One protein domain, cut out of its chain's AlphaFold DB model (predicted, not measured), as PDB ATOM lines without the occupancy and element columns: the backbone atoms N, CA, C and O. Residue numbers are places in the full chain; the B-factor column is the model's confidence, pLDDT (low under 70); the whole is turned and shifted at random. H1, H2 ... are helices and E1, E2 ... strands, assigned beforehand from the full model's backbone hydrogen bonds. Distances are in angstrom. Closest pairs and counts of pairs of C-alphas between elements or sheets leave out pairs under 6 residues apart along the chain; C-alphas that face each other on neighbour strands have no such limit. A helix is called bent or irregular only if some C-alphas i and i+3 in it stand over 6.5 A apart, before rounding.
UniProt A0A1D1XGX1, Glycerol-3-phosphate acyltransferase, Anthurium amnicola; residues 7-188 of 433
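This is residues 7 to 188 of the 433 residues of the protein "Glycerol-3-phosphate acyltransferase" of Anthurium amnicola (UniProt A0A1D1XGX1). One long helix, H3, is crossed by H1 and H6 on its first half and by H5 on its second, and the small hairpin E1 E2 sits beyond H5. H2 packs on H1, H4 lies near the last part of H3, and H7 and H8 touch no helix, with a long link between them that passes the hairpin. The 182 printed residues hold eight named helices and two named strands, in the order H1 H2 H3 H4 E1 E2 H5 H6 H7 H8; the class is mostly helix and the two-stranded sheet is antiparallel. The whole is compact, with a radius of gyration of the C-alphas of 17.9 A and spans of 52 by 50 by 33 A.

H1, residues 14 to 29, touches H2, residues 33 to 39, with residues 23 to 28 alone; the closest C-alphas, of Ile 27 and Gly 36, are 4.0 A apart. The hub is H3, residues 42 to 67. H3 touches H1 at a steep tilt of 55 degrees, opposite ways, closest at the C-alphas of Asp 20 and Phe 48, 5.7 A. H4, residues 74 to 81, is close to H3 but not clearly touching, with the C-alphas of His 62 and Leu 75 7.5 A apart. E1, residues 93 to 95, and E2, residues 103 to 105, form an antiparallel hairpin, with N 95 and O 103 2.8 A apart, within hydrogen-bond range. H5, residues 108 to 117, touches H3 at a steep tilt of 39 degrees, closest at the C-alphas of Ala 60 and Gln 113, 5.8 A. H6, residues 127 to 138, touches H3 about perpendicular, at 80 degrees, with the C-alphas of Phe 49 and Ala 131 closest, 5.5 A. H7, residues 141 to 148, and H6 meet only through their link. H8, residues 172 to 184, is only just apart from E2, at 8.2 A. Every O i to N i+4 pair is within hydrogen-bond range in H3, H5, H7 and H8, against 7 of 12 in H1, 2 of 4 in H4, 7 of 8 in H6 and 1 of 3 in H2, where 3 of 4 O i to N i+3 pairs are.

H1 begins at C-alpha 14 (-44.152, -1.013, 2.701), spans 18.7 A and has a kink of 60 degrees near residue 21; it is irregular, with C-alphas 16 and 19 8.2 A apart. H3 spans 37.3 A, H6 17.4 A, H5 14.4 A and H8 18.1 A, ending at C-alpha 184 (-42.990, -18.467, -23.470).

The C-alphas farthest apart, of Phe 39 and Gly 171, are 51.9 A apart. The printed part has no cut. The links H4 to E1 and H7 to H8 are long; in the latter, residues 155 to 156 pair in parallel with residues 103 to 104 of E2. The mean pLDDT of the printed part is 80.4, and 40 residues are under 70, among them 30 to 39 and 161 to 181.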
ATOM      1  N   PRO A   7     -41.629  -4.014 -10.705       94.25
ATOM      2  CA  PRO A   7     -43.066  -3.782 -10.871       94.25
ATOM      3  C   PRO A   7     -43.950  -4.454  -9.805       94.25
ATOM      4  O   PRO A   7     -45.126  -4.116  -9.690       94.25
ATOM      5  N   ARG A   8     -43.411  -5.403  -9.025       94.69
ATOM      6  CA  ARG A   8     -44.139  -6.162  -7.996       94.69
ATOM      7  C   ARG A   8     -43.898  -5.650  -6.581       94.69
ATOM      8  O   ARG A   8     -44.664  -5.986  -5.686       94.69
ATOM      9  N   ILE A   9     -42.897  -4.795  -6.363       94.44
ATOM     10  CA  ILE A   9     -42.550  -4.262  -5.031       94.44
ATOM     11  C   ILE A   9     -43.757  -3.584  -4.381       94.44
ATOM     12  O   ILE A   9     -44.059  -3.829  -3.215       94.44
ATOM     13  N   PHE A  10     -44.499  -2.788  -5.152       92.19
ATOM     14  CA  PHE A  10     -45.690  -2.094  -4.665       92.19
ATOM     15  C   PHE A  10     -46.886  -3.017  -4.416       92.19
ATOM     16  O   PHE A  10     -47.872  -2.571  -3.843       92.19
ATOM     17  N   LEU A  11     -46.828  -4.301  -4.770       93.81
ATOM     18  CA  LEU A  11     -47.828  -5.284  -4.347       93.81
ATOM     19  C   LEU A  11     -47.581  -5.766  -2.907       93.81
ATOM     20  O   LEU A  11     -48.449  -6.404  -2.320       93.81
ATOM     21  N   ALA A  12     -46.448  -5.419  -2.294       92.94
ATOM     22  CA  ALA A  12     -46.213  -5.619  -0.871       92.94
ATOM     23  C   ALA A  12     -46.469  -4.323  -0.078       92.94
ATOM     24  O   ALA A  12     -46.032  -3.246  -0.493       92.94
ATOM     25  N   PRO A  13     -47.146  -4.385   1.084       90.75
ATOM     26  CA  PRO A  13     -47.202  -3.253   2.002       90.75
ATOM     27  C   PRO A  13     -45.790  -2.815   2.395       90.75
ATOM     28  O   PRO A  13     -44.971  -3.644   2.775       90.75
ATOM     29  N   LEU A  14     -45.499  -1.510   2.387       90.00
ATOM     30  CA  LEU A  14     -44.152  -1.013   2.701       90.00
ATOM     31  C   LEU A  14     -43.625  -1.546   4.044       90.00
ATOM     32  O   LEU A  14     -42.445  -1.853   4.169       90.00
ATOM     33  N   GLN A  15     -44.506  -1.702   5.033       89.00
ATOM     34  CA  GLN A  15     -44.147  -2.206   6.356       89.00
ATOM     35  C   GLN A  15     -43.591  -3.639   6.331       89.00
ATOM     36  O   GLN A  15     -42.779  -3.966   7.192       89.00
ATOM     37  N   SER A  16     -43.991  -4.478   5.365       88.56
ATOM     38  CA  SER A  16     -43.506  -5.860   5.264       88.56
ATOM     39  C   SER A  16     -42.134  -5.969   4.600       88.56
ATOM     40  O   SER A  16     -41.441  -6.949   4.838       88.56
ATOM     41  N   ILE A  17     -41.727  -4.970   3.812       90.50
ATOM     42  CA  ILE A  17     -40.479  -5.004   3.033       90.50
ATOM     43  C   ILE A  17     -39.468  -3.918   3.419       90.50
ATOM     44  O   ILE A  17     -38.366  -3.911   2.887       90.50
ATOM     45  N   LYS A  18     -39.805  -2.985   4.321       88.94
ATOM     46  CA  LYS A  18     -39.040  -1.747   4.569       88.94
ATOM     47  C   LYS A  18     -37.535  -1.958   4.776       88.94
ATOM     48  O   LYS A  18     -36.746  -1.233   4.178       88.94
ATOM     49  N   MET A  19     -37.158  -2.903   5.638       84.69
ATOM     50  CA  MET A  19     -35.757  -3.148   6.003       84.69
ATOM     51  C   MET A  19     -34.971  -3.716   4.820       84.69
ATOM     52  O   MET A  19     -33.935  -3.175   4.446       84.69
ATOM     53  N   ASP A  20     -35.501  -4.760   4.186       87.50
ATOM     54  CA  ASP A  20     -34.814  -5.444   3.087       87.50
ATOM     55  C   ASP A  20     -34.848  -4.618   1.794       87.50
ATOM     56  O   ASP A  20     -33.919  -4.657   0.988       87.50
ATOM     57  N   PHE A  21     -35.883  -3.792   1.619       88.25
ATOM     58  CA  PHE A  21     -35.999  -2.892   0.479       88.25
ATOM     59  C   PHE A  21     -34.887  -1.838   0.468       88.25
ATOM     60  O   PHE A  21     -34.349  -1.546  -0.596       88.25
ATOM     61  N   GLN A  22     -34.488  -1.304   1.631       84.94
ATOM     62  CA  GLN A  22     -33.362  -0.361   1.718       84.94
ATOM     63  C   GLN A  22     -32.055  -0.984   1.219       84.94
ATOM     64  O   GLN A  22     -31.335  -0.352   0.448       84.94
ATOM     65  N   ALA A  23     -31.782  -2.233   1.601       78.88
ATOM     66  CA  ALA A  23     -30.608  -2.963   1.135       78.88
ATOM     67  C   ALA A  23     -30.648  -3.163  -0.392       78.88
ATOM     68  O   ALA A  23     -29.669  -2.910  -1.092       78.88
ATOM     69  N   ILE A  24     -31.810  -3.521  -0.939       83.38
ATOM     70  CA  ILE A  24     -31.972  -3.776  -2.379       83.38
ATOM     71  C   ILE A  24     -31.911  -2.502  -3.219       83.38
ATOM     72  O   ILE A  24     -31.412  -2.542  -4.344       83.38
ATOM     73  N   LEU A  25     -32.331  -1.355  -2.680       83.88
ATOM     74  CA  LEU A  25     -32.165  -0.067  -3.355       83.88
ATOM     75  C   LEU A  25     -30.694   0.231  -3.679       83.88
ATOM     76  O   LEU A  25     -30.427   0.822  -4.723       83.88
ATOM     77  N   HIS A  26     -29.738  -0.226  -2.863       79.00
ATOM     78  CA  HIS A  26     -28.314  -0.092  -3.186       79.00
ATOM     79  C   HIS A  26     -27.919  -0.898  -4.433       79.00
ATOM     80  O   HIS A  26     -27.167  -0.391  -5.270       79.00
ATOM     81  N   ILE A  27     -28.471  -2.105  -4.609       77.75
ATOM     82  CA  ILE A  27     -28.253  -2.912  -5.819       77.75
ATOM     83  C   ILE A  27     -28.836  -2.191  -7.035       77.75
ATOM     84  O   ILE A  27     -28.125  -1.973  -8.017       77.75
ATOM     85  N   LEU A  28     -30.100  -1.764  -6.945       79.31
ATOM     86  CA  LEU A  28     -30.812  -1.104  -8.041       79.31
ATOM     87  C   LEU A  28     -30.156   0.231  -8.442       79.31
ATOM     88  O   LEU A  28     -30.064   0.541  -9.627       79.31
ATOM     89  N   TYR A  29     -29.639   0.996  -7.474       75.19
ATOM     90  CA  TYR A  29     -28.979   2.282  -7.722       75.19
ATOM     91  C   TYR A  29     -27.589   2.137  -8.353       75.19
ATOM     92  O   TYR A  29     -27.196   2.955  -9.185       75.19
ATOM     93  N   SER A  30     -26.843   1.090  -7.992       66.69
ATOM     94  CA  SER A  30     -25.464   0.893  -8.459       66.69
ATOM     95  C   SER A  30     -25.336   0.648  -9.970       66.69
ATOM     96  O   SER A  30     -24.227   0.711 -10.499       66.69
ATOM     97  N   LYS A  31     -26.446   0.338 -10.665       65.00
ATOM     98  CA  LYS A  31     -26.502  -0.094 -12.080       65.00
ATOM     99  C   LYS A  31     -25.557  -1.259 -12.428       65.00
ATOM    100  O   LYS A  31     -25.371  -1.574 -13.599       65.00
ATOM    101  N   SER A  32     -24.974  -1.915 -11.425       66.25
ATOM    102  CA  SER A  32     -24.033  -3.020 -11.561       66.25
ATOM    103  C   SER A  32     -24.395  -4.095 -10.550       66.25
ATOM    104  O   SER A  32     -24.108  -3.980  -9.359       66.25
ATOM    105  N   PHE A  33     -25.024  -5.162 -11.042       62.56
ATOM    106  CA  PHE A  33     -25.506  -6.269 -10.219       62.56
ATOM    107  C   PHE A  33     -24.399  -6.851  -9.326       62.56
ATOM    108  O   PHE A  33     -24.574  -6.980  -8.117       62.56
ATOM    109  N   CYS A  34     -23.225  -7.118  -9.906       62.62
ATOM    110  CA  CYS A  34     -22.091  -7.701  -9.190       62.62
ATOM    111  C   CYS A  34     -21.507  -6.763  -8.123       62.62
ATOM    112  O   CYS A  34     -20.988  -7.238  -7.120       62.62
ATOM    113  N   PHE A  35     -21.581  -5.441  -8.321       60.12
ATOM    114  CA  PHE A  35     -21.110  -4.480  -7.323       60.12
ATOM    115  C   PHE A  35     -22.121  -4.319  -6.183       60.12
ATOM    116  O   PHE A  35     -21.726  -4.263  -5.023       60.12
ATOM    117  N   GLY A  36     -23.418  -4.303  -6.502       61.16
ATOM    118  CA  GLY A  36     -24.500  -4.207  -5.523       61.16
ATOM    119  C   GLY A  36     -24.589  -5.406  -4.574       61.16
ATOM    120  O   GLY A  36     -24.839  -5.218  -3.386       61.16
ATOM    121  N   LEU A  37     -24.333  -6.623  -5.067       65.12
ATOM    122  CA  LEU A  37     -24.358  -7.845  -4.252       65.12
ATOM    123  C   LEU A  37     -23.302  -7.876  -3.138       65.12
ATOM    124  O   LEU A  37     -23.497  -8.571  -2.148       65.12
ATOM    125  N   ASN A  38     -22.227  -7.090  -3.241       63.66
ATOM    126  CA  ASN A  38     -21.239  -6.979  -2.161       63.66
ATOM    127  C   ASN A  38     -21.812  -6.324  -0.891       63.66
ATOM    128  O   ASN A  38     -21.197  -6.408   0.169       63.66
ATOM    129  N   PHE A  39     -22.962  -5.652  -1.001       64.19
ATOM    130  CA  PHE A  39     -23.589  -4.896   0.082       64.19
ATOM    131  C   PHE A  39     -24.857  -5.559   0.636       64.19
ATOM    132  O   PHE A  39     -25.457  -5.009   1.557       64.19
ATOM    133  N   VAL A  40     -25.285  -6.706   0.091       75.12
ATOM    134  CA  VAL A  40     -26.539  -7.374   0.476       75.12
ATOM    135  C   VAL A  40     -26.306  -8.865   0.681       75.12
ATOM    136  O   VAL A  40     -25.811  -9.554  -0.207       75.12
ATOM    137  N   GLU A  41     -26.703  -9.382   1.841       81.31
ATOM    138  CA  GLU A  41     -26.639 -10.818   2.111       81.31
ATOM    139  C   GLU A  41     -27.669 -11.593   1.272       81.31
ATOM    140  O   GLU A  41     -28.810 -11.159   1.090       81.31
ATOM    141  N   ASN A  42     -27.300 -12.796   0.817       84.00
ATOM    142  CA  ASN A  42     -28.213 -13.683   0.080       84.00
ATOM    143  C   ASN A  42     -29.501 -13.981   0.863       84.00
ATOM    144  O   ASN A  42     -30.579 -14.036   0.275       84.00
ATOM    145  N   SER A  43     -29.393 -14.147   2.184       85.88
ATOM    146  CA  SER A  43     -30.521 -14.329   3.107       85.88
ATOM    147  C   SER A  43     -31.530 -13.185   2.977       85.88
ATOM    148  O   SER A  43     -32.720 -13.423   2.790       85.88
ATOM    149  N   GLN A  44     -31.040 -11.949   2.997       87.50
ATOM    150  CA  GLN A  44     -31.840 -10.734   2.969       87.50
ATOM    151  C   GLN A  44     -32.540 -10.536   1.616       87.50
ATOM    152  O   GLN A  44     -33.730 -10.219   1.564       87.50
ATOM    153  N   LEU A  45     -31.837 -10.812   0.512       88.69
ATOM    154  CA  LEU A  45     -32.412 -10.793  -0.835       88.69
ATOM    155  C   LEU A  45     -33.530 -11.837  -0.997       88.69
ATOM    156  O   LEU A  45     -34.592 -11.537  -1.546       88.69
ATOM    157  N   VAL A  46     -33.320 -13.053  -0.484       91.38
ATOM    158  CA  VAL A  46     -34.334 -14.118  -0.495       91.38
ATOM    159  C   VAL A  46     -35.536 -13.744   0.369       91.38
ATOM    160  O   VAL A  46     -36.680 -13.939  -0.055       91.38
ATOM    161  N   THR A  47     -35.321 -13.175   1.557       92.69
ATOM    162  CA  THR A  47     -36.411 -12.708   2.426       92.69
ATOM    163  C   THR A  47     -37.245 -11.628   1.743       92.69
ATOM    164  O   THR A  47     -38.475 -11.720   1.751       92.69
ATOM    165  N   PHE A  48     -36.613 -10.670   1.063       93.44
ATOM    166  CA  PHE A  48     -37.339  -9.678   0.276       93.44
ATOM    167  C   PHE A  48     -38.147 -10.312  -0.857       93.44
ATOM    168  O   PHE A  48     -39.354 -10.085  -0.946       93.44
ATOM    169  N   PHE A  49     -37.504 -11.130  -1.697       94.12
ATOM    170  CA  PHE A  49     -38.143 -11.780  -2.842       94.12
ATOM    171  C   PHE A  49     -39.364 -12.600  -2.411       94.12
ATOM    172  O   PHE A  49     -40.466 -12.415  -2.928       94.12
ATOM    173  N   THR A  50     -39.198 -13.455  -1.401       93.69
ATOM    174  CA  THR A  50     -40.281 -14.302  -0.881       93.69
ATOM    175  C   THR A  50     -41.403 -13.485  -0.243       93.69
ATOM    176  O   THR A  50     -42.576 -13.836  -0.390       93.69
ATOM    177  N   THR A  51     -41.080 -12.373   0.420       93.94
ATOM    178  CA  THR A  51     -42.084 -11.468   0.994       93.94
ATOM    179  C   THR A  51     -42.876 -10.750  -0.097       93.94
ATOM    180  O   THR A  51     -44.108 -10.709  -0.017       93.94
ATOM    181  N   VAL A  52     -42.216 -10.238  -1.139       94.94
ATOM    182  CA  VAL A  52     -42.883  -9.612  -2.293       94.94
ATOM    183  C   VAL A  52     -43.781 -10.620  -3.008       94.94
ATOM    184  O   VAL A  52     -44.951 -10.322  -3.258       94.94
ATOM    185  N   LEU A  53     -43.281 -11.830  -3.270       93.94
ATOM    186  CA  LEU A  53     -44.040 -12.886  -3.937       93.94
ATOM    187  C   LEU A  53     -45.285 -13.286  -3.129       93.94
ATOM    188  O   LEU A  53     -46.383 -13.342  -3.680       93.94
ATOM    189  N   ARG A  54     -45.151 -13.479  -1.809       93.19
ATOM    190  CA  ARG A  54     -46.271 -13.840  -0.920       93.19
ATOM    191  C   ARG A  54     -47.366 -12.773  -0.887       93.19
ATOM    192  O   ARG A  54     -48.552 -13.101  -0.936       93.19
ATOM    193  N   ASN A  55     -46.984 -11.498  -0.794       93.12
ATOM    194  CA  ASN A  55     -47.955 -10.400  -0.796       93.12
ATOM    195  C   ASN A  55     -48.621 -10.242  -2.171       93.12
ATOM    196  O   ASN A  55     -49.840 -10.085  -2.240       93.12
ATOM    197  N   SER A  56     -47.850 -10.382  -3.256       93.56
ATOM    198  CA  SER A  56     -48.384 -10.405  -4.625       93.56
ATOM    199  C   SER A  56     -49.411 -11.523  -4.794       93.56
ATOM    200  O   SER A  56     -50.495 -11.286  -5.323       93.56
ATOM    201  N   GLN A  57     -49.120 -12.713  -4.259       92.12
ATOM    202  CA  GLN A  57     -50.037 -13.849  -4.268       92.12
ATOM    203  C   GLN A  57     -51.318 -13.547  -3.492       92.12
ATOM    204  O   GLN A  57     -52.409 -13.759  -4.006       92.12
ATOM    205  N   SER A  58     -51.210 -12.986  -2.284       91.12
ATOM    206  CA  SER A  58     -52.385 -12.621  -1.481       91.12
ATOM    207  C   SER A  58     -53.312 -11.648  -2.210       91.12
ATOM    208  O   SER A  58     -54.527 -11.832  -2.193       91.12
ATOM    209  N   ILE A  59     -52.761 -10.639  -2.891       91.69
ATOM    210  CA  ILE A  59     -53.558  -9.652  -3.631       91.69
ATOM    211  C   ILE A  59     -54.164 -10.252  -4.893       91.69
ATOM    212  O   ILE A  59     -55.359 -10.078  -5.117       91.69
ATOM    213  N   ALA A  60     -53.368 -10.941  -5.711       91.38
ATOM    214  CA  ALA A  60     -53.841 -11.521  -6.961       91.38
ATOM    215  C   ALA A  60     -54.918 -12.586  -6.709       91.38
ATOM    216  O   ALA A  60     -55.955 -12.558  -7.372       91.38
ATOM    217  N   THR A  61     -54.740 -13.448  -5.701       88.06
ATOM    218  CA  THR A  61     -55.755 -14.428  -5.295       88.06
ATOM    219  C   THR A  61     -57.001 -13.744  -4.740       88.06
ATOM    220  O   THR A  61     -58.113 -14.116  -5.101       88.06
ATOM    221  N   HIS A  62     -56.848 -12.714  -3.900       88.31
ATOM    222  CA  HIS A  62     -57.993 -11.969  -3.378       88.31
ATOM    223  C   HIS A  62     -58.804 -11.307  -4.500       88.31
ATOM    224  O   HIS A  62     -60.028 -11.431  -4.526       88.31
ATOM    225  N   CYS A  63     -58.131 -10.654  -5.453       86.56
ATOM    226  CA  CYS A  63     -58.782 -10.050  -6.615       86.56
ATOM    227  C   CYS A  63     -59.465 -11.125  -7.471       86.56
ATOM    228  O   CYS A  63     -60.637 -10.956  -7.801       86.56
ATOM    229  N   ALA A  64     -58.802 -12.264  -7.709       86.12
ATOM    230  CA  ALA A  64     -59.390 -13.416  -8.395       86.12
ATOM    231  C   ALA A  64     -60.679 -13.907  -7.742       86.12
ATOM    232  O   ALA A  64     -61.695 -14.047  -8.420       86.12
ATOM    233  N   CYS A  65     -60.692 -14.078  -6.421       84.56
ATOM    234  CA  CYS A  65     -61.906 -14.452  -5.702       84.56
ATOM    235  C   CYS A  65     -63.023 -13.407  -5.849       84.56
ATOM    236  O   CYS A  65     -64.183 -13.788  -6.011       84.56
ATOM    237  N   LEU A  66     -62.697 -12.111  -5.808       79.88
ATOM    238  CA  LEU A  66     -63.686 -11.043  -5.962       79.88
ATOM    239  C   LEU A  66     -64.315 -11.046  -7.358       79.88
ATOM    240  O   LEU A  66     -65.542 -11.039  -7.467       79.88
ATOM    241  N   PHE A  67     -63.511 -11.092  -8.424       75.62
ATOM    242  CA  PHE A  67     -64.064 -11.054  -9.779       75.62
ATOM    243  C   PHE A  67     -64.734 -12.363 -10.202       75.62
ATOM    244  O   PHE A  67     -65.717 -12.326 -10.938       75.62
ATOM    245  N   MET A  68     -64.299 -13.507  -9.665       75.81
ATOM    246  CA  MET A  68     -65.003 -14.788  -9.810       75.81
ATOM    247  C   MET A  68     -66.291 -14.864  -8.967       75.81
ATOM    248  O   MET A  68     -66.937 -15.910  -8.933       75.81
ATOM    249  N   ARG A  69     -66.682 -13.777  -8.278       73.69
ATOM    250  CA  ARG A  69     -67.871 -13.691  -7.412       73.69
ATOM    251  C   ARG A  69     -67.905 -14.785  -6.342       73.69
ATOM    252  O   ARG A  69     -68.955 -15.360  -6.053       73.69
ATOM    253  N   CYS A  70     -66.755 -15.066  -5.735       75.19
ATOM    254  CA  CYS A  70     -66.662 -16.014  -4.636       75.19
ATOM    255  C   CYS A  70     -67.554 -15.550  -3.474       75.19
ATOM    256  O   CYS A  70     -67.314 -14.510  -2.863       75.19
ATOM    257  N   THR A  71     -68.578 -16.333  -3.142       73.31
ATOM    258  CA  THR A  71     -69.532 -16.031  -2.062       73.31
ATOM    259  C   THR A  71     -69.014 -16.435  -0.681       73.31
ATOM    260  O   THR A  71     -69.791 -16.533   0.269       73.31
ATOM    261  N   ASN A  72     -67.715 -16.723  -0.554       78.69
ATOM    262  CA  ASN A  72     -67.144 -17.194   0.696       78.69
ATOM    263  C   ASN A  72     -67.079 -16.039   1.717       78.69
ATOM    264  O   ASN A  72     -66.347 -15.071   1.486       78.69
ATOM    265  N   PRO A  73     -67.777 -16.134   2.865       76.69
ATOM    266  CA  PRO A  73     -67.775 -15.077   3.876       76.69
ATOM    267  C   PRO A  73     -66.376 -14.797   4.450       76.69
ATOM    268  O   PRO A  73     -66.110 -13.677   4.883       76.69
ATOM    269  N   LEU A  74     -65.454 -15.768   4.388       80.56
ATOM    270  CA  LEU A  74     -64.067 -15.597   4.831       80.56
ATOM    271  C   LEU A  74     -63.307 -14.543   4.017       80.56
ATOM    272  O   LEU A  74     -62.360 -13.952   4.534       80.56
ATOM    273  N   LEU A  75     -63.725 -14.262   2.778       77.44
ATOM    274  CA  LEU A  75     -63.086 -13.253   1.932       77.44
ATOM    275  C   LEU A  75     -63.216 -11.842   2.531       77.44
ATOM    276  O   LEU A  75     -62.272 -11.058   2.466       77.44
ATOM    277  N   ALA A  76     -64.357 -11.548   3.167       73.38
ATOM    278  CA  ALA A  76     -64.585 -10.286   3.869       73.38
ATOM    279  C   ALA A  76     -63.799 -10.211   5.191       73.38
ATOM    280  O   ALA A  76     -63.319  -9.147   5.583       73.38
ATOM    281  N   THR A  77     -63.623 -11.343   5.877       78.56
ATOM    282  CA  THR A  77     -62.794 -11.418   7.090       78.56
ATOM    283  C   THR A  77     -61.311 -11.236   6.768       78.56
ATOM    284  O   THR A  77     -60.599 -10.562   7.510       78.56
ATOM    285  N   PHE A  78     -60.846 -11.780   5.640       76.94
ATOM    286  CA  PHE A  78     -59.447 -11.717   5.218       76.94
ATOM    287  C   PHE A  78     -58.923 -10.278   5.112       76.94
ATOM    288  O   PHE A  78     -57.838  -9.988   5.615       76.94
ATOM    289  N   THR A  79     -59.718  -9.353   4.564       72.69
ATOM    290  CA  THR A  79     -59.342  -7.929   4.465       72.69
ATOM    291  C   THR A  79     -59.207  -7.229   5.817       72.69
ATOM    292  O   THR A  79     -58.532  -6.208   5.906       72.69
ATOM    293  N   GLY A  80     -59.825  -7.763   6.877       76.38
ATOM    294  CA  GLY A  80     -59.642  -7.273   8.246       76.38
ATOM    295  C   GLY A  80     -58.397  -7.836   8.941       76.38
ATOM    296  O   GLY A  80     -57.927  -7.248   9.910       76.38
ATOM    297  N   LEU A  81     -57.862  -8.960   8.453       81.25
ATOM    298  CA  LEU A  81     -56.722  -9.669   9.047       81.25
ATOM    299  C   LEU A  81     -55.400  -9.392   8.329       81.25
ATOM    300  O   LEU A  81     -54.337  -9.514   8.929       81.25
ATOM    301  N   THR A  82     -55.454  -9.060   7.039       78.94
ATOM    302  CA  THR A  82     -54.271  -8.849   6.200       78.94
ATOM    303  C   THR A  82     -54.354  -7.500   5.506       78.94
ATOM    304  O   THR A  82     -55.329  -7.196   4.820       78.94
ATOM    305  N   GLN A  83     -53.302  -6.696   5.646       84.44
ATOM    306  CA  GLN A  83     -53.175  -5.455   4.898       84.44
ATOM    307  C   GLN A  83     -52.789  -5.774   3.452       84.44
ATOM    308  O   GLN A  83     -51.649  -6.136   3.169       84.44
ATOM    309  N   LEU A  84     -53.739  -5.633   2.532       88.12
ATOM    310  CA  LEU A  84     -53.480  -5.747   1.101       88.12
ATOM    311  C   LEU A  84     -52.987  -4.412   0.543       88.12
ATOM    312  O   LEU A  84     -53.440  -3.345   0.964       88.12
ATOM    313  N   SER A  85     -52.070  -4.466  -0.420       90.38
ATOM    314  CA  SER A  85     -51.635  -3.256  -1.114       90.38
ATOM    315  C   SER A  85     -52.782  -2.659  -1.947       90.38
ATOM    316  O   SER A  85     -53.507  -3.403  -2.624       90.38
ATOM    317  N   PRO A  86     -52.951  -1.323  -1.931       89.06
ATOM    318  CA  PRO A  86     -53.960  -0.643  -2.737       89.06
ATOM    319  C   PRO A  86     -53.555  -0.502  -4.211       89.06
ATOM    320  O   PRO A  86     -54.403  -0.180  -5.038       89.06
ATOM    321  N   TYR A  87     -52.281  -0.715  -4.557       91.75
ATOM    322  CA  TYR A  87     -51.794  -0.490  -5.917       91.75
ATOM    323  C   TYR A  87     -52.338  -1.537  -6.893       91.75
ATOM    324  O   TYR A  87     -52.417  -2.728  -6.578       91.75
ATOM    325  N   ARG A  88     -52.719  -1.085  -8.090       90.81
ATOM    326  CA  ARG A  88     -53.198  -1.922  -9.196       90.81
ATOM    327  C   ARG A  88     -52.506  -1.516 -10.498       90.81
ATOM    328  O   ARG A  88     -52.142  -0.343 -10.624       90.81
ATOM    329  N   PRO A  89     -52.307  -2.453 -11.440       93.25
ATOM    330  CA  PRO A  89     -51.795  -2.117 -12.761       93.25
ATOM    331  C   PRO A  89     -52.712  -1.123 -13.477       93.25
ATOM    332  O   PRO A  89     -53.929  -1.161 -13.323       93.25
ATOM    333  N   PHE A  90     -52.135  -0.229 -14.273       90.94
ATOM    334  CA  PHE A  90     -52.895   0.686 -15.120       90.94
ATOM    335  C   PHE A  90     -52.162   0.918 -16.438       90.94
ATOM    336  O   PHE A  90     -50.934   0.868 -16.492       90.94
ATOM    337  N   GLY A  91     -52.919   1.206 -17.494       90.50
ATOM    338  CA  GLY A  91     -52.369   1.331 -18.840       90.50
ATOM    339  C   GLY A  91     -52.021  -0.021 -19.463       90.50
ATOM    340  O   GLY A  91     -52.486  -1.071 -19.021       90.50
ATOM    341  N   GLU A  92     -51.223   0.026 -20.524       92.56
ATOM    342  CA  GLU A  92     -50.812  -1.153 -21.285       92.56
ATOM    343  C   GLU A  92     -49.462  -1.668 -20.777       92.56
ATOM    344  O   GLU A  92     -48.523  -0.895 -20.578       92.56
ATOM    345  N   TYR A  93     -49.362  -2.979 -20.571       93.00
ATOM    346  CA  TYR A  93     -48.133  -3.644 -20.148       93.00
ATOM    347  C   TYR A  93     -47.566  -4.479 -21.287       93.00
ATOM    348  O   TYR A  93     -48.307  -5.156 -21.995       93.00
ATOM    349  N   VAL A  94     -46.238  -4.471 -21.417       89.94
ATOM    350  CA  VAL A  94     -45.509  -5.298 -22.382       89.94
ATOM    351  C   VAL A  94     -44.610  -6.268 -21.623       89.94
ATOM    352  O   VAL A  94     -43.606  -5.878 -21.018       89.94
ATOM    353  N   PHE A  95     -44.986  -7.542 -21.626       88.00
ATOM    354  CA  PHE A  95     -44.196  -8.619 -21.046       88.00
ATOM    355  C   PHE A  95     -43.181  -9.110 -22.075       88.00
ATOM    356  O   PHE A  95     -43.526  -9.434 -23.208       88.00
ATOM    357  N   CYS A  96     -41.916  -9.153 -21.665       85.25
ATOM    358  CA  CYS A  96     -40.793  -9.495 -22.530       85.25
ATOM    359  C   CYS A  96     -40.006 -10.636 -21.902       85.25
ATOM    360  O   CYS A  96     -39.610 -10.521 -20.739       85.25
ATOM    361  N   THR A  97     -39.737 -11.667 -22.692       78.50
ATOM    362  CA  THR A  97     -38.796 -12.748 -22.390       78.50
ATOM    363  C   THR A  97     -37.615 -12.645 -23.353       78.50
ATOM    364  O   THR A  97     -37.724 -12.039 -24.420       78.50
ATOM    365  N   SER A  98     -36.451 -13.153 -22.950       66.38
ATOM    366  CA  SER A  98     -35.156 -12.832 -23.574       66.38
ATOM    367  C   SER A  98     -35.007 -13.229 -25.047       66.38
ATOM    368  O   SER A  98     -34.094 -12.721 -25.693       66.38
ATOM    369  N   ASP A  99     -35.878 -14.105 -25.563       69.44
ATOM    370  CA  ASP A  99     -35.755 -14.714 -26.893       69.44
ATOM    371  C   ASP A  99     -37.119 -14.974 -27.579       69.44
ATOM    372  O   ASP A  99     -37.207 -15.799 -28.488       69.44
ATOM    373  N   ARG A 100     -38.203 -14.308 -27.149       74.75
ATOM    374  CA  ARG A 100     -39.557 -14.498 -27.715       74.75
ATOM    375  C   ARG A 100     -40.231 -13.172 -28.045       74.75
ATOM    376  O   ARG A 100     -39.776 -12.104 -27.633       74.75
ATOM    377  N   SER A 101     -41.329 -13.253 -28.792       77.25
ATOM    378  CA  SER A 101     -42.146 -12.092 -29.130       77.25
ATOM    379  C   SER A 101     -42.708 -11.425 -27.869       77.25
ATOM    380  O   SER A 101     -43.178 -12.118 -26.963       77.25
ATOM    381  N   PRO A 102     -42.670 -10.086 -27.777       84.12
ATOM    382  CA  PRO A 102     -43.252  -9.371 -26.652       84.12
ATOM    383  C   PRO A 102     -44.777  -9.523 -26.642       84.12
ATOM    384  O   PRO A 102     -45.421  -9.543 -27.693       84.12
ATOM    385  N   VAL A 103     -45.343  -9.589 -25.437       85.19
ATOM    386  CA  VAL A 103     -46.776  -9.797 -25.203       85.19
ATOM    387  C   VAL A 103     -47.381  -8.537 -24.602       85.19
ATOM    388  O   VAL A 103     -47.003  -8.127 -23.504       85.19
ATOM    389  N   VAL A 104     -48.334  -7.934 -25.304       88.06
ATOM    390  CA  VAL A 104     -49.048  -6.728 -24.874       88.06
ATOM    391  C   VAL A 104     -50.346  -7.116 -24.177       88.06
ATOM    392  O   VAL A 104     -51.123  -7.911 -24.700       88.06
ATOM    393  N   VAL A 105     -50.595  -6.543 -22.999       90.38
ATOM    394  CA  VAL A 105     -51.775  -6.833 -22.175       90.38
ATOM    395  C   VAL A 105     -52.368  -5.532 -21.648       90.38
ATOM    396  O   VAL A 105     -51.665  -4.719 -21.045       90.38
ATOM    397  N   LYS A 106     -53.676  -5.340 -21.858       90.38
ATOM    398  CA  LYS A 106     -54.399  -4.110 -21.470       90.38
ATOM    399  C   LYS A 106     -55.305  -4.285 -20.255       90.38
ATOM    400  O   LYS A 106     -55.570  -3.334 -19.524       90.38
ATOM    401  N   ASN A 107     -55.814  -5.497 -20.039       90.06
ATOM    402  CA  ASN A 107     -56.706  -5.785 -18.923       90.06
ATOM    403  C   ASN A 107     -55.915  -5.753 -17.601       90.06
ATOM    404  O   ASN A 107     -55.054  -6.598 -17.372       90.06
ATOM    405  N   SER A 108     -56.221  -4.785 -16.731       90.69
ATOM    406  CA  SER A 108     -55.535  -4.588 -15.441       90.69
ATOM    407  C   SER A 108     -55.516  -5.846 -14.566       90.69
ATOM    408  O   SER A 108     -54.498  -6.142 -13.940       90.69
ATOM    409  N   GLU A 109     -56.617  -6.600 -14.522       90.31
ATOM    410  CA  GLU A 109     -56.681  -7.827 -13.724       90.31
ATOM    411  C   GLU A 109     -55.794  -8.913 -14.323       90.31
ATOM    412  O   GLU A 109     -55.030  -9.543 -13.599       90.31
ATOM    413  N   ALA A 110     -55.795  -9.075 -15.645       91.75
ATOM    414  CA  ALA A 110     -54.885  -9.998 -16.315       91.75
ATOM    415  C   ALA A 110     -53.415  -9.630 -16.077       91.75
ATOM    416  O   ALA A 110     -52.606 -10.500 -15.761       91.75
ATOM    417  N   VAL A 111     -53.075  -8.338 -16.149       93.81
ATOM    418  CA  VAL A 111     -51.729  -7.852 -15.820       93.81
ATOM    419  C   VAL A 111     -51.370  -8.194 -14.376       93.81
ATOM    420  O   VAL A 111     -50.269  -8.675 -14.135       93.81
ATOM    421  N   LEU A 112     -52.278  -8.001 -13.415       94.06
ATOM    422  CA  LEU A 112     -52.029  -8.334 -12.010       94.06
ATOM    423  C   LEU A 112     -51.722  -9.828 -11.829       94.06
ATOM    424  O   LEU A 112     -50.788 -10.177 -11.104       94.06
ATOM    425  N   GLN A 113     -52.463 -10.701 -12.515       92.75
ATOM    426  CA  GLN A 113     -52.206 -12.143 -12.495       92.75
ATOM    427  C   GLN A 113     -50.849 -12.471 -13.133       92.75
ATOM    428  O   GLN A 113     -50.058 -13.205 -12.545       92.75
ATOM    429  N   LEU A 114     -50.514 -11.875 -14.280       92.31
ATOM    430  CA  LEU A 114     -49.209 -12.068 -14.926       92.31
ATOM    431  C   LEU A 114     -48.048 -11.553 -14.074       92.31
ATOM    432  O   LEU A 114     -46.996 -12.185 -14.026       92.31
ATOM    433  N   LEU A 115     -48.224 -10.436 -13.362       93.75
ATOM    434  CA  LEU A 115     -47.210  -9.917 -12.447       93.75
ATOM    435  C   LEU A 115     -46.864 -10.933 -11.349       93.75
ATOM    436  O   LEU A 115     -45.691 -11.003 -10.980       93.75
ATOM    437  N   LEU A 116     -47.837 -11.722 -10.877       92.81
ATOM    438  CA  LEU A 116     -47.620 -12.831  -9.947       92.81
ATOM    439  C   LEU A 116     -47.001 -14.047 -10.643       92.81
ATOM    440  O   LEU A 116     -45.924 -14.494 -10.256       92.81
ATOM    441  N   TYR A 117     -47.705 -14.616 -11.623       90.38
ATOM    442  CA  TYR A 117     -47.368 -15.936 -12.156       90.38
ATOM    443  C   TYR A 117     -46.054 -15.926 -12.934       90.38
ATOM    444  O   TYR A 117     -45.289 -16.878 -12.833       90.38
ATOM    445  N   ALA A 118     -45.726 -14.819 -13.604       89.56
ATOM    446  CA  ALA A 118     -44.439 -14.677 -14.275       89.56
ATOM    447  C   ALA A 118     -43.256 -14.496 -13.309       89.56
ATOM    448  O   ALA A 118     -42.127 -14.577 -13.766       89.56
ATOM    449  N   LEU A 119     -43.485 -14.228 -12.013       89.88
ATOM    450  CA  LEU A 119     -42.437 -14.112 -10.982       89.88
ATOM    451  C   LEU A 119     -42.217 -15.433 -10.220       89.88
ATOM    452  O   LEU A 119     -41.325 -15.519  -9.374       89.88
ATOM    453  N   GLN A 120     -43.027 -16.468 -10.466       86.38
ATOM    454  CA  GLN A 120     -42.873 -17.732  -9.753       86.38
ATOM    455  C   GLN A 120     -41.573 -18.445 -10.162       86.38
ATOM    456  O   GLN A 120     -41.279 -18.541 -11.356       86.38
ATOM    457  N   PRO A 121     -40.779 -18.943  -9.195       82.38
ATOM    458  CA  PRO A 121     -39.611 -19.757  -9.507       82.38
ATOM    459  C   PRO A 121     -40.040 -21.060 -10.192       82.38
ATOM    460  O   PRO A 121     -41.090 -21.622  -9.875       82.38
ATOM    461  N   GLY A 122     -39.217 -21.552 -11.121       75.50
ATOM    462  CA  GLY A 122     -39.436 -22.866 -11.730       75.50
ATOM    463  C   GLY A 122     -39.327 -23.999 -10.703       75.50
ATOM    464  O   GLY A 122     -38.659 -23.854  -9.683       75.50
ATOM    465  N   HIS A 123     -39.941 -25.149 -10.993       66.56
ATOM    466  CA  HIS A 123     -40.000 -26.303 -10.078       66.56
ATOM    467  C   HIS A 123     -38.621 -26.832  -9.632       66.56
ATOM    468  O   HIS A 123     -38.504 -27.400  -8.549       66.56
ATOM    469  N   GLU A 124     -37.597 -26.638 -10.466       63.84
ATOM    470  CA  GLU A 124     -36.211 -27.071 -10.238       63.84
ATOM    471  C   GLU A 124     -35.276 -25.915  -9.844       63.84
ATOM    472  O   GLU A 124     -34.101 -26.139  -9.571       63.84
ATOM    473  N   GLN A 125     -35.772 -24.674  -9.832       73.94
ATOM    474  CA  GLN A 125     -34.948 -23.494  -9.589       73.94
ATOM    475  C   GLN A 125     -34.824 -23.222  -8.090       73.94
ATOM    476  O   GLN A 125     -35.825 -23.097  -7.380       73.94
ATOM    477  N   GLU A 126     -33.595 -23.049  -7.605       81.31
ATOM    478  CA  GLU A 126     -33.385 -22.633  -6.223       81.31
ATOM    479  C   GLU A 126     -33.947 -21.223  -5.989       81.31
ATOM    480  O   GLU A 126     -33.775 -20.304  -6.793       81.31
ATOM    481  N   VAL A 127     -34.586 -21.013  -4.835       86.50
ATOM    482  CA  VAL A 127     -35.173 -19.710  -4.463       86.50
ATOM    483  C   VAL A 127     -34.119 -18.599  -4.458       86.50
ATOM    484  O   VAL A 127     -34.425 -17.450  -4.774       86.50
ATOM    485  N   VAL A 128     -32.869 -18.939  -4.135       87.88
ATOM    486  CA  VAL A 128     -31.736 -18.011  -4.197       87.88
ATOM    487  C   VAL A 128     -31.522 -17.544  -5.637       87.88
ATOM    488  O   VAL A 128     -31.541 -16.345  -5.899       87.88
ATOM    489  N   GLU A 129     -31.395 -18.467  -6.590       88.75
ATOM    490  CA  GLU A 129     -31.208 -18.140  -8.008       88.75
ATOM    491  C   GLU A 129     -32.369 -17.319  -8.572       88.75
ATOM    492  O   GLU A 129     -32.151 -16.379  -9.336       88.75
ATOM    493  N   ALA A 130     -33.599 -17.635  -8.164       90.06
ATOM    494  CA  ALA A 130     -34.788 -16.862  -8.502       90.06
ATOM    495  C   ALA A 130     -34.713 -15.423  -7.961       90.06
ATOM    496  O   ALA A 130     -34.904 -14.457  -8.701       90.06
ATOM    497  N   ALA A 131     -34.356 -15.246  -6.690       90.94
ATOM    498  CA  ALA A 131     -34.234 -13.918  -6.100       90.94
ATOM    499  C   ALA A 131     -33.170 -13.072  -6.828       90.94
ATOM    500  O   ALA A 131     -33.435 -11.928  -7.208       90.94
ATOM    501  N   HIS A 132     -32.009 -13.664  -7.123       88.88
ATOM    502  CA  HIS A 132     -30.941 -13.035  -7.907       88.88
ATOM    503  C   HIS A 132     -31.382 -12.689  -9.334       88.88
ATOM    504  O   HIS A 132     -31.196 -11.557  -9.786       88.88
ATOM    505  N   GLY A 133     -31.999 -13.643 -10.033       89.38
ATOM    506  CA  GLY A 133     -32.501 -13.465 -11.393       89.38
ATOM    507  C   GLY A 133     -33.503 -12.318 -11.500       89.38
ATOM    508  O   GLY A 133     -33.403 -11.506 -12.417       89.38
ATOM    509  N   SER A 134     -34.401 -12.191 -10.519       91.44
ATOM    510  CA  SER A 134     -35.455 -11.171 -10.521       91.44
ATOM    511  C   SER A 134     -34.926  -9.736 -10.441       91.44
ATOM    512  O   SER A 134     -35.448  -8.833 -11.093       91.44
ATOM    513  N   VAL A 135     -33.845  -9.514  -9.687       90.19
ATOM    514  CA  VAL A 135     -33.180  -8.205  -9.600       90.19
ATOM    515  C   VAL A 135     -32.297  -7.969 -10.822       90.19
ATOM    516  O   VAL A 135     -32.251  -6.859 -11.351       90.19
ATOM    517  N   LYS A 136     -31.618  -9.012 -11.314       88.56
ATOM    518  CA  LYS A 136     -30.794  -8.932 -12.524       88.56
ATOM    519  C   LYS A 136     -31.620  -8.540 -13.749       88.56
ATOM    520  O   LYS A 136     -31.147  -7.741 -14.554       88.56
ATOM    521  N   GLU A 137     -32.846  -9.047 -13.881       89.06
ATOM    522  CA  GLU A 137     -33.738  -8.689 -14.987       89.06
ATOM    523  C   GLU A 137     -34.068  -7.197 -15.049       89.06
ATOM    524  O   GLU A 137     -34.208  -6.645 -16.143       89.06
ATOM    525  N   HIS A 138     -34.107  -6.518 -13.901       89.69
ATOM    526  CA  HIS A 138     -34.313  -5.075 -13.861       89.69
ATOM    527  C   HIS A 138     -33.169  -4.285 -14.516       89.69
ATOM    528  O   HIS A 138     -33.354  -3.168 -14.993       89.69
ATOM    529  N   LEU A 139     -31.964  -4.855 -14.551       86.81
ATOM    530  CA  LEU A 139     -30.756  -4.171 -15.010       86.81
ATOM    531  C   LEU A 139     -30.461  -4.399 -16.498       86.81
ATOM    532  O   LEU A 139     -29.531  -3.802 -17.034       86.81
ATOM    533  N   VAL A 140     -31.233  -5.253 -17.177       85.94
ATOM    534  CA  VAL A 140     -30.945  -5.699 -18.554       85.94
ATOM    535  C   VAL A 140     -31.992  -5.256 -19.576       85.94
ATOM    536  O   VAL A 140     -32.036  -5.803 -20.675       85.94
ATOM    537  N   TYR A 141     -32.816  -4.248 -19.266       86.00
ATOM    538  CA  TYR A 141     -33.799  -3.730 -20.228       86.00
ATOM    539  C   TYR A 141     -33.152  -3.287 -21.540       86.00
ATOM    540  O   TYR A 141     -33.671  -3.616 -22.597       86.00
ATOM    541  N   GLU A 142     -32.017  -2.587 -21.505       83.50
ATOM    542  CA  GLU A 142     -31.367  -2.092 -22.725       83.50
ATOM    543  C   GLU A 142     -30.961  -3.236 -23.667       83.50
ATOM    544  O   GLU A 142     -31.335  -3.247 -24.842       83.50
ATOM    545  N   SER A 143     -30.252  -4.238 -23.145       81.19
ATOM    546  CA  SER A 143     -29.788  -5.375 -23.941       81.19
ATOM    547  C   SER A 143     -30.933  -6.302 -24.361       81.19
ATOM    548  O   SER A 143     -30.912  -6.821 -25.477       81.19
ATOM    549  N   ALA A 144     -31.953  -6.477 -23.516       77.88
ATOM    550  CA  ALA A 144     -33.153  -7.235 -23.857       77.88
ATOM    551  C   ALA A 144     -33.983  -6.534 -24.944       77.88
ATOM    552  O   ALA A 144     -34.408  -7.173 -25.902       77.88
ATOM    553  N   MET A 145     -34.154  -5.212 -24.859       75.81
ATOM    554  CA  MET A 145     -34.855  -4.436 -25.884       75.81
ATOM    555  C   MET A 145     -34.125  -4.506 -27.227       75.81
ATOM    556  O   MET A 145     -34.758  -4.781 -28.239       75.81
ATOM    557  N   GLN A 146     -32.797  -4.350 -27.259       77.38
ATOM    558  CA  GLN A 146     -32.014  -4.460 -28.501       77.38
ATOM    559  C   GLN A 146     -32.141  -5.827 -29.193       77.38
ATOM    560  O   GLN A 146     -32.044  -5.906 -30.420       77.38
ATOM    561  N   LYS A 147     -32.344  -6.906 -28.427       72.31
ATOM    562  CA  LYS A 147     -32.637  -8.239 -28.973       72.31
ATOM    563  C   LYS A 147     -34.078  -8.337 -29.473       72.31
ATOM    564  O   LYS A 147     -34.291  -8.789 -30.592       72.31
ATOM    565  N   ASN A 148     -35.037  -7.839 -28.695       67.12
ATOM    566  CA  ASN A 148     -36.463  -7.938 -29.012       67.12
ATOM    567  C   ASN A 148     -36.887  -7.044 -30.189       67.12
ATOM    568  O   ASN A 148     -37.756  -7.440 -30.953       67.12
ATOM    569  N   PHE A 149     -36.230  -5.900 -30.422       63.72
ATOM    570  CA  PHE A 149     -36.463  -5.049 -31.605       63.72
ATOM    571  C   PHE A 149     -36.112  -5.728 -32.937       63.72
ATOM    572  O   PHE A 149     -36.523  -5.252 -33.993       63.72
ATOM    573  N   LYS A 150     -35.338  -6.819 -32.910       63.81
ATOM    574  CA  LYS A 150     -35.025  -7.608 -34.109       63.81
ATOM    575  C   LYS A 150     -36.111  -8.636 -34.435       63.81
ATOM    576  O   LYS A 150     -36.015  -9.281 -35.476       63.81
ATOM    577  N   MET A 151     -37.112  -8.794 -33.567       64.75
ATOM    578  CA  MET A 151     -38.224  -9.715 -33.775       64.75
ATOM    579  C   MET A 151     -39.370  -8.994 -34.498       64.75
ATOM    580  O   MET A 151     -39.736  -7.888 -34.100       64.75
ATOM    581  N   PRO A 152     -39.931  -9.583 -35.566       55.94
ATOM    582  CA  PRO A 152     -40.873  -8.886 -36.438       55.94
ATOM    583  C   PRO A 152     -42.314  -8.810 -35.911       55.94
ATOM    584  O   PRO A 152     -43.092  -8.064 -36.498       55.94
ATOM    585  N   ASP A 153     -42.683  -9.543 -34.852       72.94
ATOM    586  CA  ASP A 153     -44.091  -9.690 -34.454       72.94
ATOM    587  C   ASP A 153     -44.334  -9.467 -32.951       72.94
ATOM    588  O   ASP A 153     -43.580  -9.958 -32.106       72.94
ATOM    589  N   VAL A 154     -45.394  -8.719 -32.629       76.38
ATOM    590  CA  VAL A 154     -45.827  -8.365 -31.267       76.38
ATOM    591  C   VAL A 154     -47.176  -9.024 -31.015       76.38
ATOM    592  O   VAL A 154     -48.126  -8.797 -31.761       76.38
ATOM    593  N   VAL A 155     -47.287  -9.801 -29.939       79.56
ATOM    594  CA  VAL A 155     -48.511 -10.548 -29.631       79.56
ATOM    595  C   VAL A 155     -49.410  -9.710 -28.729       79.56
ATOM    596  O   VAL A 155     -49.024  -9.358 -27.617       79.56
ATOM    597  N   TYR A 156     -50.627  -9.410 -29.179       81.06
ATOM    598  CA  TYR A 156     -51.638  -8.729 -28.367       81.06
ATOM    599  C   TYR A 156     -52.547  -9.746 -27.683       81.06
ATOM    600  O   TYR A 156     -53.244 -10.518 -28.341       81.06
ATOM    601  N   LEU A 157     -52.578  -9.724 -26.352       78.56
ATOM    602  CA  LEU A 157     -53.460 -10.563 -25.545       78.56
ATOM    603  C   LEU A 157     -54.787  -9.840 -25.264       78.56
ATOM    604  O   LEU A 157     -55.169  -9.618 -24.114       78.56
ATOM    605  N   ASP A 158     -55.470  -9.436 -26.334       71.06
ATOM    606  CA  ASP A 158     -56.735  -8.695 -26.249       71.06
ATOM    607  C   ASP A 158     -57.947  -9.633 -26.061       71.06
ATOM    608  O   ASP A 158     -58.940  -9.250 -25.442       71.06
ATOM    609  N   HIS A 159     -57.841 -10.887 -26.517       70.38
ATOM    610  CA  HIS A 159     -58.888 -11.917 -26.437       70.38
ATOM    611  C   HIS A 159     -58.593 -12.956 -25.347       70.38
ATOM    612  O   HIS A 159     -58.418 -14.144 -25.610       70.38
ATOM    613  N   LEU A 160     -58.510 -12.502 -24.094       75.06
ATOM    614  CA  LEU A 160     -58.276 -13.367 -22.924       75.06
ATOM    615  C   LEU A 160     -59.331 -14.468 -22.756       75.06
ATOM    616  O   LEU A 160     -59.076 -15.497 -22.147       75.06
ATOM    617  N   ASP A 161     -60.518 -14.245 -23.294       65.62
ATOM    618  CA  ASP A 161     -61.624 -15.187 -23.335       65.62
ATOM    619  C   ASP A 161     -61.425 -16.355 -24.311       65.62
ATOM    620  O   ASP A 161     -62.029 -17.407 -24.126       65.62
ATOM    621  N   ALA A 162     -60.576 -16.189 -25.328       66.44
ATOM    622  CA  ALA A 162     -60.186 -17.267 -26.233       66.44
ATOM    623  C   ALA A 162     -59.113 -18.180 -25.610       66.44
ATOM    624  O   ALA A 162     -58.735 -19.189 -26.198       66.44
ATOM    625  N   VAL A 163     -58.608 -17.841 -24.416       69.69
ATOM    626  CA  VAL A 163     -57.707 -18.705 -23.652       69.69
ATOM    627  C   VAL A 163     -58.540 -19.823 -23.026       69.69
ATOM    628  O   VAL A 163     -59.264 -19.573 -22.065       69.69
ATOM    629  N   PRO A 164     -58.451 -21.071 -23.502       64.31
ATOM    630  CA  PRO A 164     -59.350 -22.111 -23.055       64.31
ATOM    631  C   PRO A 164     -59.062 -22.472 -21.586       64.31
ATOM    632  O   PRO A 164     -57.897 -22.576 -21.176       64.31
ATOM    633  N   PRO A 165     -60.098 -22.719 -20.764       63.62
ATOM    634  CA  PRO A 165     -59.905 -23.131 -19.375       63.62
ATOM    635  C   PRO A 165     -59.205 -24.500 -19.287       63.62
ATOM    636  O   PRO A 165     -58.365 -24.725 -18.409       63.62
ATOM    637  N   SER A 166     -59.472 -25.384 -20.257       66.94
ATOM    638  CA  SER A 166     -58.832 -26.691 -20.437       66.94
ATOM    639  C   SER A 166     -58.309 -26.855 -21.863       66.94
ATOM    640  O   SER A 166     -58.978 -26.480 -22.815       66.94
ATOM    641  N   LEU A 167     -57.143 -27.487 -22.015       64.69
ATOM    642  CA  LEU A 167     -56.583 -27.833 -23.331       64.69
ATOM    643  C   LEU A 167     -57.263 -29.054 -23.971       64.69
ATOM    644  O   LEU A 167     -57.007 -29.337 -25.135       64.69
ATOM    645  N   SER A 168     -58.104 -29.784 -23.229       60.34
ATOM    646  CA  SER A 168     -58.810 -30.968 -23.744       60.34
ATOM    647  C   SER A 168     -59.890 -30.637 -24.776       60.34
ATOM    648  O   SER A 168     -60.173 -31.469 -25.632       60.34
ATOM    649  N   ASP A 169     -60.466 -29.433 -24.697       56.78
ATOM    650  CA  ASP A 169     -61.690 -29.051 -25.418       56.78
ATOM    651  C   ASP A 169     -61.451 -27.886 -26.401       56.78
ATOM    652  O   ASP A 169     -62.398 -27.330 -26.954       56.78
ATOM    653  N   ALA A 170     -60.193 -27.486 -26.594       60.06
ATOM    654  CA  ALA A 170     -59.811 -26.306 -27.368       60.06
ATOM    655  C   ALA A 170     -59.542 -26.623 -28.851       60.06
ATOM    656  O   ALA A 170     -59.135 -27.733 -29.202       60.06
ATOM    657  N   GLY A 171     -59.757 -25.644 -29.738       64.00
ATOM    658  CA  GLY A 171     -59.444 -25.783 -31.164       64.00
ATOM    659  C   GLY A 171     -57.934 -25.846 -31.430       64.00
ATOM    660  O   GLY A 171     -57.134 -25.339 -30.645       64.00
ATOM    661  N   SER A 172     -57.509 -26.432 -32.557       59.62
ATOM    662  CA  SER A 172     -56.079 -26.623 -32.869       59.62
ATOM    663  C   SER A 172     -55.271 -25.321 -32.933       59.62
ATOM    664  O   SER A 172     -54.109 -25.308 -32.537       59.62
ATOM    665  N   GLU A 173     -55.876 -24.225 -33.395       60.03
ATOM    666  CA  GLU A 173     -55.230 -22.906 -33.491       60.03
ATOM    667  C   GLU A 173     -55.157 -22.191 -32.127       60.03
ATOM    668  O   GLU A 173     -54.120 -21.622 -31.783       60.03
ATOM    669  N   GLU A 174     -56.207 -22.293 -31.305       58.41
ATOM    670  CA  GLU A 174     -56.237 -21.760 -29.933       58.41
ATOM    671  C   GLU A 174     -55.214 -22.470 -29.043       58.41
ATOM    672  O   GLU A 174     -54.470 -21.817 -28.314       58.41
ATOM    673  N   ILE A 175     -55.113 -23.801 -29.148       60.72
ATOM    674  CA  ILE A 175     -54.106 -24.604 -28.440       60.72
ATOM    675  C   ILE A 175     -52.693 -24.175 -28.829       60.72
ATOM    676  O   ILE A 175     -51.816 -24.138 -27.972       60.72
ATOM    677  N   GLN A 176     -52.453 -23.847 -30.099       63.00
ATOM    678  CA  GLN A 176     -51.119 -23.492 -30.576       63.00
ATOM    679  C   GLN A 176     -50.708 -22.078 -30.134       63.00
ATOM    680  O   GLN A 176     -49.582 -21.891 -29.669       63.00
ATOM    681  N   LEU A 177     -51.621 -21.103 -30.192       63.12
ATOM    682  CA  LEU A 177     -51.390 -19.738 -29.703       63.12
ATOM    683  C   LEU A 177     -51.235 -19.697 -28.172       63.12
ATOM    684  O   LEU A 177     -50.332 -19.055 -27.644       63.12
ATOM    685  N   VAL A 178     -52.095 -20.416 -27.447       63.06
ATOM    686  CA  VAL A 178     -52.066 -20.488 -25.978       63.06
ATOM    687  C   VAL A 178     -50.882 -21.328 -25.512       63.06
ATOM    688  O   VAL A 178     -50.201 -20.938 -24.575       63.06
ATOM    689  N   GLY A 179     -50.584 -22.445 -26.174       63.09
ATOM    690  CA  GLY A 179     -49.424 -23.280 -25.867       63.09
ATOM    691  C   GLY A 179     -48.119 -22.496 -25.982       63.09
ATOM    692  O   GLY A 179     -47.360 -22.442 -25.021       63.09
ATOM    693  N   THR A 180     -47.910 -21.797 -27.101       65.44
ATOM    694  CA  THR A 180     -46.705 -20.973 -27.309       65.44
ATOM    695  C   THR A 180     -46.615 -19.814 -26.318       65.44
ATOM    696  O   THR A 180     -45.583 -19.647 -25.677       65.44
ATOM    697  N   LEU A 181     -47.699 -19.069 -26.092       68.25
ATOM    698  CA  LEU A 181     -47.716 -17.948 -25.147       68.25
ATOM    699  C   LEU A 181     -47.456 -18.378 -23.691       68.25
ATOM    700  O   LEU A 181     -46.737 -17.698 -22.956       68.25
ATOM    701  N   PHE A 182     -48.060 -19.485 -23.256       70.38
ATOM    702  CA  PHE A 182     -47.943 -19.976 -21.883       70.38
ATOM    703  C   PHE A 182     -46.596 -20.648 -21.627       70.38
ATOM    704  O   PHE A 182     -46.050 -20.479 -20.537       70.38
ATOM    705  N   GLU A 183     -46.029 -21.342 -22.617       70.62
ATOM    706  CA  GLU A 183     -44.647 -21.824 -22.559       70.62
ATOM    707  C   GLU A 183     -43.653 -20.654 -22.530       70.62
ATOM    708  O   GLU A 183     -42.741 -20.637 -21.699       70.62
ATOM    709  N   ASP A 184     -43.869 -19.635 -23.366       70.31
ATOM    710  CA  ASP A 184     -42.990 -18.467 -23.470       70.31
ATOM    711  C   ASP A 184     -42.987 -17.629 -22.189       70.31
ATOM    712  O   ASP A 184     -41.928 -17.174 -21.749       70.31
ATOM    713  N   LEU A 185     -44.149 -17.459 -21.555       71.75
ATOM    714  CA  LEU A 185     -44.307 -16.735 -20.291       71.75
ATOM    715  C   LEU A 185     -44.175 -17.627 -19.043       71.75
ATOM    716  O   LEU A 185     -44.243 -17.103 -17.930       71.75
ATOM    717  N   ARG A 186     -43.958 -18.941 -19.214       73.75
ATOM    718  CA  ARG A 186     -43.857 -19.956 -18.142       73.75
ATOM    719  C   ARG A 186     -45.050 -19.956 -17.179       73.75
ATOM    720  O   ARG A 186     -44.893 -20.048 -15.965       73.75
ATOM    721  N   LEU A 187     -46.252 -19.816 -17.722       79.88
ATOM    722  CA  LEU A 187     -47.477 -19.678 -16.943       79.88
ATOM    723  C   LEU A 187     -48.027 -21.041 -16.507       79.88
ATOM    724  O   LEU A 187     -48.067 -21.991 -17.287       79.88
ATOM    725  N   SER A 188     -48.502 -21.121 -15.262       83.75
ATOM    726  CA  SER A 188     -49.132 -22.327 -14.723       83.75
ATOM    727  C   SER A 188     -50.572 -22.517 -15.230       83.75
ATOM    728  O   SER A 188     -51.173 -21.627 -15.840       83.75
TER     729      SER A 188